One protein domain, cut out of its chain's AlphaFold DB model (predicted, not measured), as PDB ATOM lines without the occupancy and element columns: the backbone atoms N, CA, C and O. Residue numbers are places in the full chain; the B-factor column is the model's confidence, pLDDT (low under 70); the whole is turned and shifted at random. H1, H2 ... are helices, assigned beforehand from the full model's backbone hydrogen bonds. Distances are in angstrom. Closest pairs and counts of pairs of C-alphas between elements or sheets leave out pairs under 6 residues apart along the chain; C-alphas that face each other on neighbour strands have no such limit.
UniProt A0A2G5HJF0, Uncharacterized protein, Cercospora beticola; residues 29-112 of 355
ATOM      1  N   ALA A  29      -9.288  35.170 320.156       92.44
ATOM      2  CA  ALA A  29     -10.293  34.109 320.292       92.44
ATOM      3  C   ALA A  29     -11.581  34.381 319.486       92.44
ATOM      4  O   ALA A  29     -12.271  33.443 319.068       92.44
ATOM      5  N   HIS A  30     -11.886  35.658 319.246       94.31
ATOM      6  CA  HIS A  30     -13.027  36.117 318.456       94.31
ATOM      7  C   HIS A  30     -12.837  35.911 316.943       94.31
ATOM      8  O   HIS A  30     -13.830  35.772 316.233       94.31
ATOM      9  N   LEU A  31     -11.595  35.808 316.456       95.81
ATOM     10  CA  LEU A  31     -11.307  35.624 315.034       95.81
ATOM     11  C   LEU A  31     -11.751  34.243 314.531       95.81
ATOM     12  O   LEU A  31     -11.748  33.230 315.240       95.81
ATOM     13  N   THR A  32     -12.133  34.182 313.268       97.25
ATOM     14  CA  THR A  32     -12.461  32.960 312.536       97.25
ATOM     15  C   THR A  32     -11.196  32.168 312.172       97.25
ATOM     16  O   THR A  32     -10.075  32.675 312.191       97.25
ATOM     17  N   LYS A  33     -11.343  30.878 311.823       97.31
ATOM     18  CA  LYS A  33     -10.195  30.048 311.393       97.31
ATOM     19  C   LYS A  33      -9.446  30.642 310.184       97.31
ATOM     20  O   LYS A  33      -8.217  30.609 310.223       97.31
ATOM     21  N   PRO A  34     -10.115  31.126 309.116       97.38
ATOM     22  CA  PRO A  34      -9.424  31.744 307.983       97.38
ATOM     23  C   PRO A  34      -8.604  32.977 308.378       97.38
ATOM     24  O   PRO A  34      -7.457  33.076 307.955       97.38
ATOM     25  N   GLU A  35      -9.138  33.845 309.241       97.12
ATOM     26  CA  GLU A  35      -8.442  35.053 309.712       97.12
ATOM     27  C   GLU A  35      -7.177  34.712 310.505       97.12
ATOM     28  O   GLU A  35      -6.107  35.242 310.219       97.12
ATOM     29  N   ILE A  36      -7.249  33.754 311.439       96.88
ATOM     30  CA  ILE A  36      -6.065  33.324 312.205       96.88
ATOM     31  C   ILE A  36      -4.993  32.733 311.274       96.88
ATOM     32  O   ILE A  36      -3.798  32.944 311.470       96.88
ATOM     33  N   ARG A  37      -5.399  31.993 310.232       96.56
ATOM     34  CA  ARG A  37      -4.455  31.448 309.242       96.56
ATOM     35  C   ARG A  37      -3.807  32.531 308.396       96.56
ATOM     36  O   ARG A  37      -2.635  32.366 308.072       96.56
ATOM     37  N   ALA A  38      -4.552  33.568 308.019       95.56
ATOM     38  CA  ALA A  38      -4.000  34.721 307.318       95.56
ATOM     39  C   ALA A  38      -2.928  35.384 308.192       95.56
ATOM     40  O   ALA A  38      -1.774  35.416 307.788       95.56
ATOM     41  N   LEU A  39      -3.251  35.697 309.454       94.50
ATOM     42  CA  LEU A  39      -2.290  36.267 310.407       94.50
ATOM     43  C   LEU A  39      -1.024  35.413 310.581       94.50
ATOM     44  O   LEU A  39       0.089  35.932 310.584       94.50
ATOM     45  N   LEU A  40      -1.172  34.091 310.717       95.00
ATOM     46  CA  LEU A  40      -0.026  33.185 310.820       95.00
ATOM     47  C   LEU A  40       0.796  33.137 309.523       95.00
ATOM     48  O   LEU A  40       2.021  33.072 309.589       95.00
ATOM     49  N   ARG A  41       0.151  33.174 308.354       94.75
ATOM     50  CA  ARG A  41       0.828  33.188 307.050       94.75
ATOM     51  C   ARG A  41       1.611  34.479 306.844       94.75
ATOM     52  O   ARG A  41       2.772  34.390 306.456       94.75
ATOM     53  N   ASP A  42       1.004  35.619 307.148       93.81
ATOM     54  CA  ASP A  42       1.627  36.940 307.032       93.81
ATOM     55  C   ASP A  42       2.845  37.045 307.963       93.81
ATOM     56  O   ASP A  42       3.870  37.613 307.604       93.81
ATOM     57  N   ALA A  43       2.790  36.374 309.119       90.50
ATOM     58  CA  ALA A  43       3.917  36.221 310.037       90.50
ATOM     59  C   ALA A  43       4.946  35.137 309.626       90.50
ATOM     60  O   ALA A  43       5.797  34.764 310.437       90.50
ATOM     61  N   GLY A  44       4.858  34.565 308.418       93.44
ATOM     62  CA  GLY A  44       5.788  33.543 307.919       93.44
ATOM     63  C   GLY A  44       5.640  32.157 308.569       93.44
ATOM     64  O   GLY A  44       6.583  31.362 308.582       93.44
ATOM     65  N   ARG A  45       4.468  31.839 309.133       93.12
ATOM     66  CA  ARG A  45       4.171  30.588 309.861       93.12
ATOM     67  C   ARG A  45       3.057  29.787 309.166       93.12
ATOM     68  O   ARG A  45       1.934  29.735 309.667       93.12
ATOM     69  N   PRO A  46       3.326  29.134 308.017       90.38
ATOM     70  CA  PRO A  46       2.349  28.290 307.341       90.38
ATOM     71  C   PRO A  46       1.783  27.200 308.258       90.38
ATOM     72  O   PRO A  46       2.502  26.534 309.003       90.38
ATOM     73  N   VAL A  47       0.473  26.995 308.149       94.19
ATOM     74  CA  VAL A  47      -0.301  26.005 308.905       94.19
ATOM     75  C   VAL A  47      -1.172  25.183 307.964       94.19
ATOM     76  O   VAL A  47      -1.623  25.665 306.922       94.19
ATOM     77  N   LYS A  48      -1.430  23.923 308.325       94.06
ATOM     78  CA  LYS A  48      -2.252  23.020 307.511       94.06
ATOM     79  C   LYS A  48      -3.712  23.474 307.519       94.06
ATOM     80  O   LYS A  48      -4.250  23.907 308.538       94.06
ATOM     81  N   PHE A  49      -4.403  23.294 306.394       93.62
ATOM     82  CA  PHE A  49      -5.821  23.652 306.278       93.62
ATOM     83  C   PHE A  49      -6.734  22.834 307.213       93.62
ATOM     84  O   PHE A  49      -7.825  23.278 307.566       93.62
ATOM     85  N   SER A  50      -6.295  21.657 307.660       95.06
ATOM     86  CA  SER A  50      -7.036  20.810 308.601       95.06
ATOM     87  C   SER A  50      -6.806  21.156 310.078       95.06
ATOM     88  O   SER A  50      -7.500  20.603 310.929       95.06
ATOM     89  N   THR A  51      -5.883  22.071 310.405       94.56
ATOM     90  CA  THR A  51      -5.562  22.416 311.798       94.56
ATOM     91  C   THR A  51      -6.794  23.007 312.515       94.56
ATOM     92  O   THR A  51      -7.434  23.927 311.974       94.56
ATOM     93  N   PRO A  52      -7.173  22.481 313.701       96.94
ATOM     94  CA  PRO A  52      -8.317  22.965 314.474       96.94
ATOM     95  C   PRO A  52      -8.091  24.395 314.990       96.94
ATOM     96  O   PRO A  52      -6.958  24.851 315.099       96.94
ATOM     97  N   LYS A  53      -9.177  25.117 315.316       96.44
ATOM     98  CA  LYS A  53      -9.108  26.543 315.708       96.44
ATOM     99  C   LYS A  53      -8.244  26.735 316.952       96.44
ATOM    100  O   LYS A  53      -7.428  27.644 316.972       96.44
ATOM    101  N   GLU A  54      -8.399  25.854 317.936       95.62
ATOM    102  CA  GLU A  54      -7.632  25.908 319.182       95.62
ATOM    103  C   GLU A  54      -6.124  25.816 318.928       95.62
ATOM    104  O   GLU A  54      -5.364  26.655 319.390       95.62
ATOM    105  N   GLU A  55      -5.681  24.867 318.100       93.88
ATOM    106  CA  GLU A  55      -4.258  24.729 317.772       93.88
ATOM    107  C   GLU A  55      -3.728  25.938 316.979       93.88
ATOM    108  O   GLU A  55      -2.586  26.350 317.174       93.88
ATOM    109  N   LEU A  56      -4.552  26.553 316.120       95.75
ATOM    110  CA  LEU A  56      -4.192  27.801 315.437       95.75
ATOM    111  C   LEU A  56      -3.998  28.959 316.428       95.75
ATOM    112  O   LEU A  56      -3.006  29.676 316.323       95.75
ATOM    113  N   LEU A  57      -4.902  29.107 317.402       94.88
ATOM    114  CA  LEU A  57      -4.786  30.112 318.463       94.88
ATOM    115  C   LEU A  57      -3.530  29.878 319.305       94.88
ATOM    116  O   LEU A  57      -2.771  30.814 319.527       94.88
ATOM    117  N   GLN A  58      -3.246  28.633 319.698       92.69
ATOM    118  CA  GLN A  58      -2.023  28.307 320.436       92.69
ATOM    119  C   GLN A  58      -0.763  28.663 319.636       92.69
ATOM    120  O   GLN A  58       0.157  29.284 320.167       92.69
ATOM    121  N   LYS A  59      -0.719  28.350 318.334       93.81
ATOM    122  CA  LYS A  59       0.401  28.750 317.462       93.81
ATOM    123  C   LYS A  59       0.533  30.271 317.350       93.81
ATOM    124  O   LYS A  59       1.655  30.776 317.348       93.81
ATOM    125  N   GLN A  60      -0.582  30.997 317.288       94.62
ATOM    126  CA  GLN A  60      -0.601  32.459 317.256       94.62
ATOM    127  C   GLN A  60      -0.081  33.063 318.565       94.62
ATOM    128  O   GLN A  60       0.817  33.899 318.529       94.62
ATOM    129  N   ILE A  61      -0.570  32.586 319.713       92.38
ATOM    130  CA  ILE A  61      -0.122  32.986 321.056       92.38
ATOM    131  C   ILE A  61       1.380  32.724 321.220       92.38
ATOM    132  O   ILE A  61       2.122  33.599 321.662       92.38
ATOM    133  N   ARG A  62       1.863  31.545 320.808       93.00
ATOM    134  CA  ARG A  62       3.300  31.224 320.818       93.00
ATOM    135  C   ARG A  62       4.102  32.164 319.920       93.00
ATOM    136  O   ARG A  62       5.181  32.599 320.312       93.00
ATOM    137  N   GLY A  63       3.570  32.511 318.748       91.94
ATOM    138  CA  GLY A  63       4.171  33.497 317.853       91.94
ATOM    139  C   GLY A  63       4.288  34.883 318.486       91.94
ATOM    140  O   GLY A  63       5.357  35.479 318.421       91.94
ATOM    141  N   GLN A  64       3.236  35.348 319.165       89.56
ATOM    142  CA  GLN A  64       3.232  36.621 319.898       89.56
ATOM    143  C   GLN A  64       4.242  36.639 321.053       89.56
ATOM    144  O   GLN A  64       4.836  37.673 321.329       89.56
ATOM    145  N   ARG A  65       4.489  35.489 321.693       87.75
ATOM    146  CA  ARG A  65       5.531  35.320 322.724       87.75
ATOM    147  C   ARG A  65       6.954  35.239 322.154       87.75
ATOM    148  O   ARG A  65       7.889  35.006 322.913       87.75
ATOM    149  N   GLY A  66       7.132  35.342 320.835       89.38
ATOM    150  CA  GLY A  66       8.435  35.173 320.186       89.38
ATOM    151  C   GLY A  66       8.984  33.742 320.254       89.38
ATOM    152  O   GLY A  66      10.168  33.528 320.009       89.38
ATOM    153  N   LEU A  67       8.147  32.747 320.577       91.94
ATOM    154  CA  LEU A  67       8.581  31.354 320.677       91.94
ATOM    155  C   LEU A  67       8.772  30.725 319.290       91.94
ATOM    156  O   LEU A  67       8.088  31.056 318.307       91.94
ATOM    157  N   LEU A  68       9.707  29.774 319.232       93.69
ATOM    158  CA  LEU A  68      10.062  29.056 318.013       93.69
ATOM    159  C   LEU A  68       8.888  28.199 317.514       93.69
ATOM    160  O   LEU A  68       8.197  27.531 318.288       93.69
ATOM    161  N   ASN A  69       8.677  28.206 316.197       93.88
ATOM    162  CA  ASN A  69       7.700  27.348 315.537       93.88
ATOM    163  C   ASN A  69       8.327  25.989 315.183       93.88
ATOM    164  O   ASN A  69       8.893  25.821 314.103       93.88
ATOM    165  N   TYR A  70       8.210  25.007 316.078       95.94
ATOM    166  CA  TYR A  70       8.822  23.690 315.877       95.94
ATOM    167  C   TYR A  70       8.271  22.901 314.682       95.94
ATOM    168  O   TYR A  70       8.935  21.974 314.225       95.94
ATOM    169  N   ASP A  71       7.104  23.254 314.135       93.31
ATOM    170  CA  ASP A  71       6.585  22.604 312.924       93.31
ATOM    171  C   ASP A  71       7.454  22.863 311.684       93.31
ATOM    172  O   ASP A  71       7.363  22.116 310.710       93.31
ATOM    173  N   GLN A  72       8.285  23.910 311.713       93.56
ATOM    174  CA  GLN A  72       9.217  24.260 310.637       93.56
ATOM    175  C   GLN A  72      10.611  23.652 310.825       93.56
ATOM    176  O   GLN A  72      11.428  23.706 309.910       93.56
ATOM    177  N   CYS A  73      10.898  23.075 311.992       96.06
ATOM    178  CA  CYS A  73      12.203  22.499 312.281       96.06
ATOM    179  C   CYS A  73      12.342  21.105 311.663       96.06
ATOM    180  O   CYS A  73      11.420  20.284 311.659       96.06
ATOM    181  N   SER A  74      13.548  20.793 311.200       97.06
ATOM    182  CA  SER A  74      13.909  19.453 310.760       97.06
ATOM    183  C   SER A  74      13.898  18.457 311.925       97.06
ATOM    184  O   SER A  74      14.072  18.797 313.098       97.06
ATOM    185  N   VAL A  75      13.769  17.166 311.608       97.88
ATOM    186  CA  VAL A  75      13.807  16.094 312.620       97.88
ATOM    187  C   VAL A  75      15.124  16.100 313.410       97.88
ATOM    188  O   VAL A  75      15.138  15.751 314.591       97.88
ATOM    189  N   ALA A  76      16.234  16.482 312.769       97.75
ATOM    190  CA  ALA A  76      17.535  16.590 313.419       97.75
ATOM    191  C   ALA A  76      17.555  17.717 314.464       97.75
ATOM    192  O   ALA A  76      17.967  17.474 315.597       97.75
ATOM    193  N   GLU A  77      17.044  18.903 314.117       98.19
ATOM    194  CA  GLU A  77      16.939  20.051 315.029       98.19
ATOM    195  C   GLU A  77      16.024  19.750 316.214       98.19
ATOM    196  O   GLU A  77      16.424  19.946 317.355       98.19
ATOM    197  N   LEU A  78      14.839  19.176 315.972       98.25
ATOM    198  CA  LEU A  78      13.907  18.807 317.044       98.25
ATOM    199  C   LEU A  78      14.553  17.862 318.064       98.25
ATOM    200  O   LEU A  78      14.404  18.030 319.273       98.25
ATOM    201  N   ARG A  79      15.307  16.868 317.585       97.81
ATOM    202  CA  ARG A  79      16.052  15.950 318.456       97.81
ATOM    203  C   ARG A  79      17.164  16.667 319.210       97.81
ATOM    204  O   ARG A  79      17.333  16.399 320.397       97.81
ATOM    205  N   ALA A  80      17.896  17.557 318.544       97.88
ATOM    206  CA  ALA A  80      18.941  18.355 319.172       97.88
ATOM    207  C   ALA A  80      18.369  19.243 320.286       97.88
ATOM    208  O   ALA A  80      18.913  19.238 321.386       97.88
ATOM    209  N   PHE A  81      17.231  19.908 320.058       97.94
ATOM    210  CA  PHE A  81      16.544  20.706 321.076       97.94
ATOM    211  C   PHE A  81      16.080  19.856 322.262       97.94
ATOM    212  O   PHE A  81      16.336  20.227 323.406       97.94
ATOM    213  N   CYS A  82      15.473  18.689 322.015       98.06
ATOM    214  CA  CYS A  82      15.080  17.770 323.089       98.06
ATOM    215  C   CYS A  82      16.274  17.341 323.957       98.06
ATOM    216  O   CYS A  82      16.143  17.282 325.177       98.06
ATOM    217  N   ILE A  83      17.428  17.047 323.344       97.50
ATOM    218  CA  ILE A  83      18.648  16.653 324.067       97.50
ATOM    219  C   ILE A  83      19.225  17.842 324.840       97.50
ATOM    220  O   ILE A  83      19.520  17.710 326.024       97.50
ATOM    221  N   ALA A  84      19.365  19.001 324.190       96.94
ATOM    222  CA  ALA A  84      19.956  20.202 324.780       96.94
ATOM    223  C   ALA A  84      19.188  20.690 326.016       96.94
ATOM    224  O   ALA A  84      19.792  21.213 326.947       96.94
ATOM    225  N   ARG A  85      17.868  20.483 326.038       95.38
ATOM    226  CA  ARG A  85      16.988  20.842 327.159       95.38
ATOM    227  C   ARG A  85      16.778  19.714 328.172       95.38
ATOM    228  O   ARG A  85      15.956  19.848 329.068       95.38
ATOM    229  N   GLY A  86      17.454  18.575 328.011       95.88
ATOM    230  CA  GLY A  86      17.321  17.434 328.922       95.88
ATOM    231  C   GLY A  86      15.953  16.735 328.896       95.88
ATOM    232  O   GLY A  86      15.652  15.961 329.797       95.88
ATOM    233  N   LEU A  87      15.130  16.955 327.863       96.62
ATOM    234  CA  LEU A  87      13.794  16.350 327.718       96.62
ATOM    235  C   LEU A  87      13.838  14.890 327.227       96.62
ATOM    236  O   LEU A  87      12.833  14.169 327.276       96.62
ATOM    237  N   ALA A  88      14.982  14.474 326.675       97.19
ATOM    238  CA  ALA A  88      15.265  13.112 326.240       97.19
ATOM    239  C   ALA A  88      16.779  12.861 326.177       97.19
ATOM    240  O   ALA A  88      17.550  13.729 325.768       97.19
ATOM    241  N   SER A  89      17.211  11.638 326.483       97.44
ATOM    242  CA  SER A  89      18.572  11.189 326.177       97.44
ATOM    243  C   SER A  89      18.803  11.078 324.661       97.44
ATOM    244  O   SER A  89      17.865  10.977 323.867       97.44
ATOM    245  N   SER A  90      20.071  11.012 324.231       96.88
ATOM    246  CA  SER A  90      20.421  10.866 322.806       96.88
ATOM    247  C   SER A  90      19.761   9.645 322.136       96.88
ATOM    248  O   SER A  90      19.345   9.712 320.978       96.88
ATOM    249  N   GLN A  91      19.616   8.529 322.861       96.81
ATOM    250  CA  GLN A  91      18.979   7.312 322.341       96.81
ATOM    251  C   GLN A  91      17.453   7.434 322.269       96.81
ATOM    252  O   GLN A  91      16.847   7.011 321.284       96.81
ATOM    253  N   GLU A  92      16.823   8.039 323.277       96.56
ATOM    254  CA  GLU A  92      15.378   8.291 323.275       96.56
ATOM    255  C   GLU A  92      14.987   9.271 322.171       96.56
ATOM    256  O   GLU A  92      14.041   9.009 321.431       96.56
ATOM    257  N   ALA A  93      15.760  10.345 321.983       94.94
ATOM    258  CA  ALA A  93      15.514  11.337 320.943       94.94
ATOM    259  C   ALA A  93      15.483  10.712 319.536       94.94
ATOM    260  O   ALA A  93      14.611  11.035 318.727       94.94
ATOM    261  N   LYS A  94      16.364   9.741 319.249       95.56
ATOM    262  CA  LYS A  94      16.355   8.995 317.974       95.56
ATOM    263  C   LYS A  94      15.055   8.218 317.742       95.56
ATOM    264  O   LYS A  94      14.659   8.041 316.593       95.56
ATOM    265  N   ARG A  95      14.392   7.772 318.812       96.44
ATOM    266  CA  ARG A  95      13.146   6.988 318.764       96.44
ATOM    267  C   ARG A  95      11.885   7.852 318.827       96.44
ATOM    268  O   ARG A  95      10.806   7.356 318.510       96.44
ATOM    269  N   LEU A  96      11.995   9.125 319.216       94.75
ATOM    270  CA  LEU A  96      10.853  10.036 319.259       94.75
ATOM    271  C   LEU A  96      10.294  10.274 317.852       94.75
ATOM    272  O   LEU A  96      11.015  10.638 316.919       94.75
ATOM    273  N   ARG A  97       8.977  10.094 317.723       97.44
ATOM    274  CA  ARG A  97       8.217  10.567 316.561       97.44
ATOM    275  C   ARG A  97       8.237  12.096 316.546       97.44
ATOM    276  O   ARG A  97       8.185  12.711 317.608       97.44
ATOM    277  N   VAL A  98       8.236  12.688 315.351       96.12
ATOM    278  CA  VAL A  98       8.285  14.150 315.144       96.12
ATOM    279  C   VAL A  98       7.219  14.875 315.966       96.12
ATOM    280  O   VAL A  98       7.551  15.765 316.739       96.12
ATOM    281  N   LEU A  99       5.963  14.422 315.889       95.25
ATOM    282  CA  LEU A  99       4.856  15.022 316.640       95.25
ATOM    283  C   LEU A  99       5.089  14.992 318.160       95.25
ATOM    284  O   LEU A  99       4.838  15.981 318.836       95.25
ATOM    285  N   ASN A 100       5.624  13.890 318.694       97.12
ATOM    286  CA  ASN A 100       5.907  13.772 320.127       97.12
ATOM    287  C   ASN A 100       7.056  14.694 320.558       97.12
ATOM    288  O   ASN A 100       7.039  15.190 321.677       97.12
ATOM    289  N   ALA A 101       8.049  14.914 319.691       97.50
ATOM    290  CA  ALA A 101       9.123  15.866 319.963       97.50
ATOM    291  C   ALA A 101       8.589  17.308 319.991       97.50
ATOM    292  O   ALA A 101       8.873  18.028 320.942       97.50
ATOM    293  N   ILE A 102       7.760  17.693 319.013       96.31
ATOM    294  CA  ILE A 102       7.114  19.015 318.962       96.31
ATOM    295  C   ILE A 102       6.259  19.254 320.211       96.31
ATOM    296  O   ILE A 102       6.400  20.291 320.852       96.31
ATOM    297  N   LEU A 103       5.406  18.292 320.584       95.19
ATOM    298  CA  LEU A 103       4.551  18.411 321.769       95.19
ATOM    299  C   LEU A 103       5.372  18.590 323.049       95.19
ATOM    300  O   LEU A 103       5.104  19.521 323.799       95.19
ATOM    301  N   LYS A 104       6.411  17.768 323.255       96.25
ATOM    302  CA  LYS A 104       7.307  17.892 324.416       96.25
ATOM    303  C   LYS A 104       8.018  19.242 324.475       96.25
ATOM    304  O   LYS A 104       8.179  19.798 325.553       96.25
ATOM    305  N   LEU A 105       8.483  19.748 323.333       96.75
ATOM    306  CA  LEU A 105       9.174  21.035 323.269       96.75
ATOM    307  C   LEU A 105       8.221  22.205 323.529       96.75
ATOM    308  O   LEU A 105       8.590  23.126 324.252       96.75
ATOM    309  N   ASN A 106       7.001  22.151 322.982       95.00
ATOM    310  CA  ASN A 106       5.962  23.138 323.270       95.00
ATOM    311  C   ASN A 106       5.613  23.146 324.761       95.00
ATOM    312  O   ASN A 106       5.663  24.202 325.375       95.00
ATOM    313  N   GLU A 107       5.337  21.972 325.338       94.56
ATOM    314  CA  GLU A 107       5.011  21.814 326.760       94.56
ATOM    315  C   GLU A 107       6.139  22.323 327.663       94.56
ATOM    316  O   GLU A 107       5.872  23.018 328.638       94.56
ATOM    317  N   ALA A 108       7.398  22.054 327.302       94.56
ATOM    318  CA  ALA A 108       8.544  22.620 328.002       94.56
ATOM    319  C   ALA A 108       8.537  24.157 327.941       94.56
ATOM    320  O   ALA A 108       8.565  24.790 328.985       94.56
ATOM    321  N   ASP A 109       8.417  24.768 326.754       94.00
ATOM    322  CA  ASP A 109       8.370  26.239 326.625       94.00
ATOM    323  C   ASP A 109       7.178  26.886 327.353       94.00
ATOM    324  O   ASP A 109       7.243  28.047 327.763       94.00
ATOM    325  N   ASP A 110       6.058  26.173 327.450       89.06
ATOM    326  CA  ASP A 110       4.842  26.677 328.084       89.06
ATOM    327  C   ASP A 110       4.873  26.504 329.611       89.06
ATOM    328  O   ASP A 110       4.237  27.281 330.321       89.06
ATOM    329  N   GLY A 111       5.639  25.529 330.112       85.94
ATOM    330  CA  GLY A 111       5.844  25.277 331.540       85.94
ATOM    331  C   GLY A 111       7.045  26.001 332.157       85.94
ATOM    332  O   GLY A 111       7.124  26.088 333.385       85.94
ATOM    333  N   GLU A 112       7.973  26.519 331.346       81.69
ATOM    334  CA  GLU A 112       9.123  27.283 331.838       81.69
ATOM    335  C   GLU A 112       8.650  28.517 332.618       81.69
ATOM    336  O   GLU A 112       8.010  29.430 332.089       81.69
TER     337      GLU A 112
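Overview. This is residues 29 to 112 of the 355 residues of an uncharacterized protein of Cercospora beticola (UniProt A0A2G5HJF0). Two small groups of helices sit one after the other along an elongated whole: H1 and H2 make a pair at one end, and H3, H4 and H5 make a second cluster at the other. The groups are only loosely joined, by the link of residues 65 to 74 and by H2 coming near H5; within the second group, H3 and H5 run the same way and the short H4 packs on H3 at the far end. The printed part has 84 residues with five named helices, H1 to H5 in order along the chain, and no named strand; the class is all helix. The whole is only just compact, close to loose, with a radius of gyration of the C-alphas of 13.8 A and spans of 42 by 24 by 19 A.

Arrangement. H1, residues 33 to 42, touches H2, residues 53 to 64, at a shallow tilt of 29 degrees, the same way; their closest C-alphas, those of Lys 33 and Lys 53, are 5.7 A apart. H2 and H5, residues 98 to 111, are near each other, with 5 pairs of C-alphas within 10 A. H5 touches H3, residues 75 to 84, the same way at a tilt of 38 degrees, only just steep; the closest C-alphas, of Leu 78 and Ala 101, are 6.3 A apart. H3 and H4, residues 90 to 95, form a helical hairpin: they touch, opposite ways at a steep tilt of 39 degrees, with the C-alphas of Arg 79 and Ala 93 closest at 5.3 A. H4 and H5 are close but not clearly touching, their closest C-alphas, of Ala 93 and Ala 101, being 7.9 A apart. H1 is apart from H3, H4 and H5, and H2 is apart from H3 and H4. Of the 3 pairs that touch, 1 is at a shallow tilt, and the packing is mostly crossed, but only just. In H1, H2, H3 and H5 every O i to N i+4 pair is within hydrogen-bond range; in H4, 1 of 2 is.

Along the chain. H1 begins at C-alpha 33, (-10.195, 30.048, 311.393), and is 14.4 A long from first to last C-alpha. H2 is 16.5 A long. H3, 14.2 A long, begins at C-alpha 75, (13.807, 16.094, 312.620). H4 is 9.2 A long. H5, the longest helix with 14 residues, is 20.0 A long and ends at C-alpha 111, (5.844, 25.277, 331.540).

Size, cuts and confidence. The two C-alphas farthest apart, those of His 30 and Gln 91, are 43.2 A apart. The printed part, residues 29 to 112, has no cut. The links H3 to H4 and H4 to H5 are tight, H1 to H2 and H2 to H3 are short, and no link is long. The mean pLDDT of the printed part is 94.8, and no printed residue is under 70.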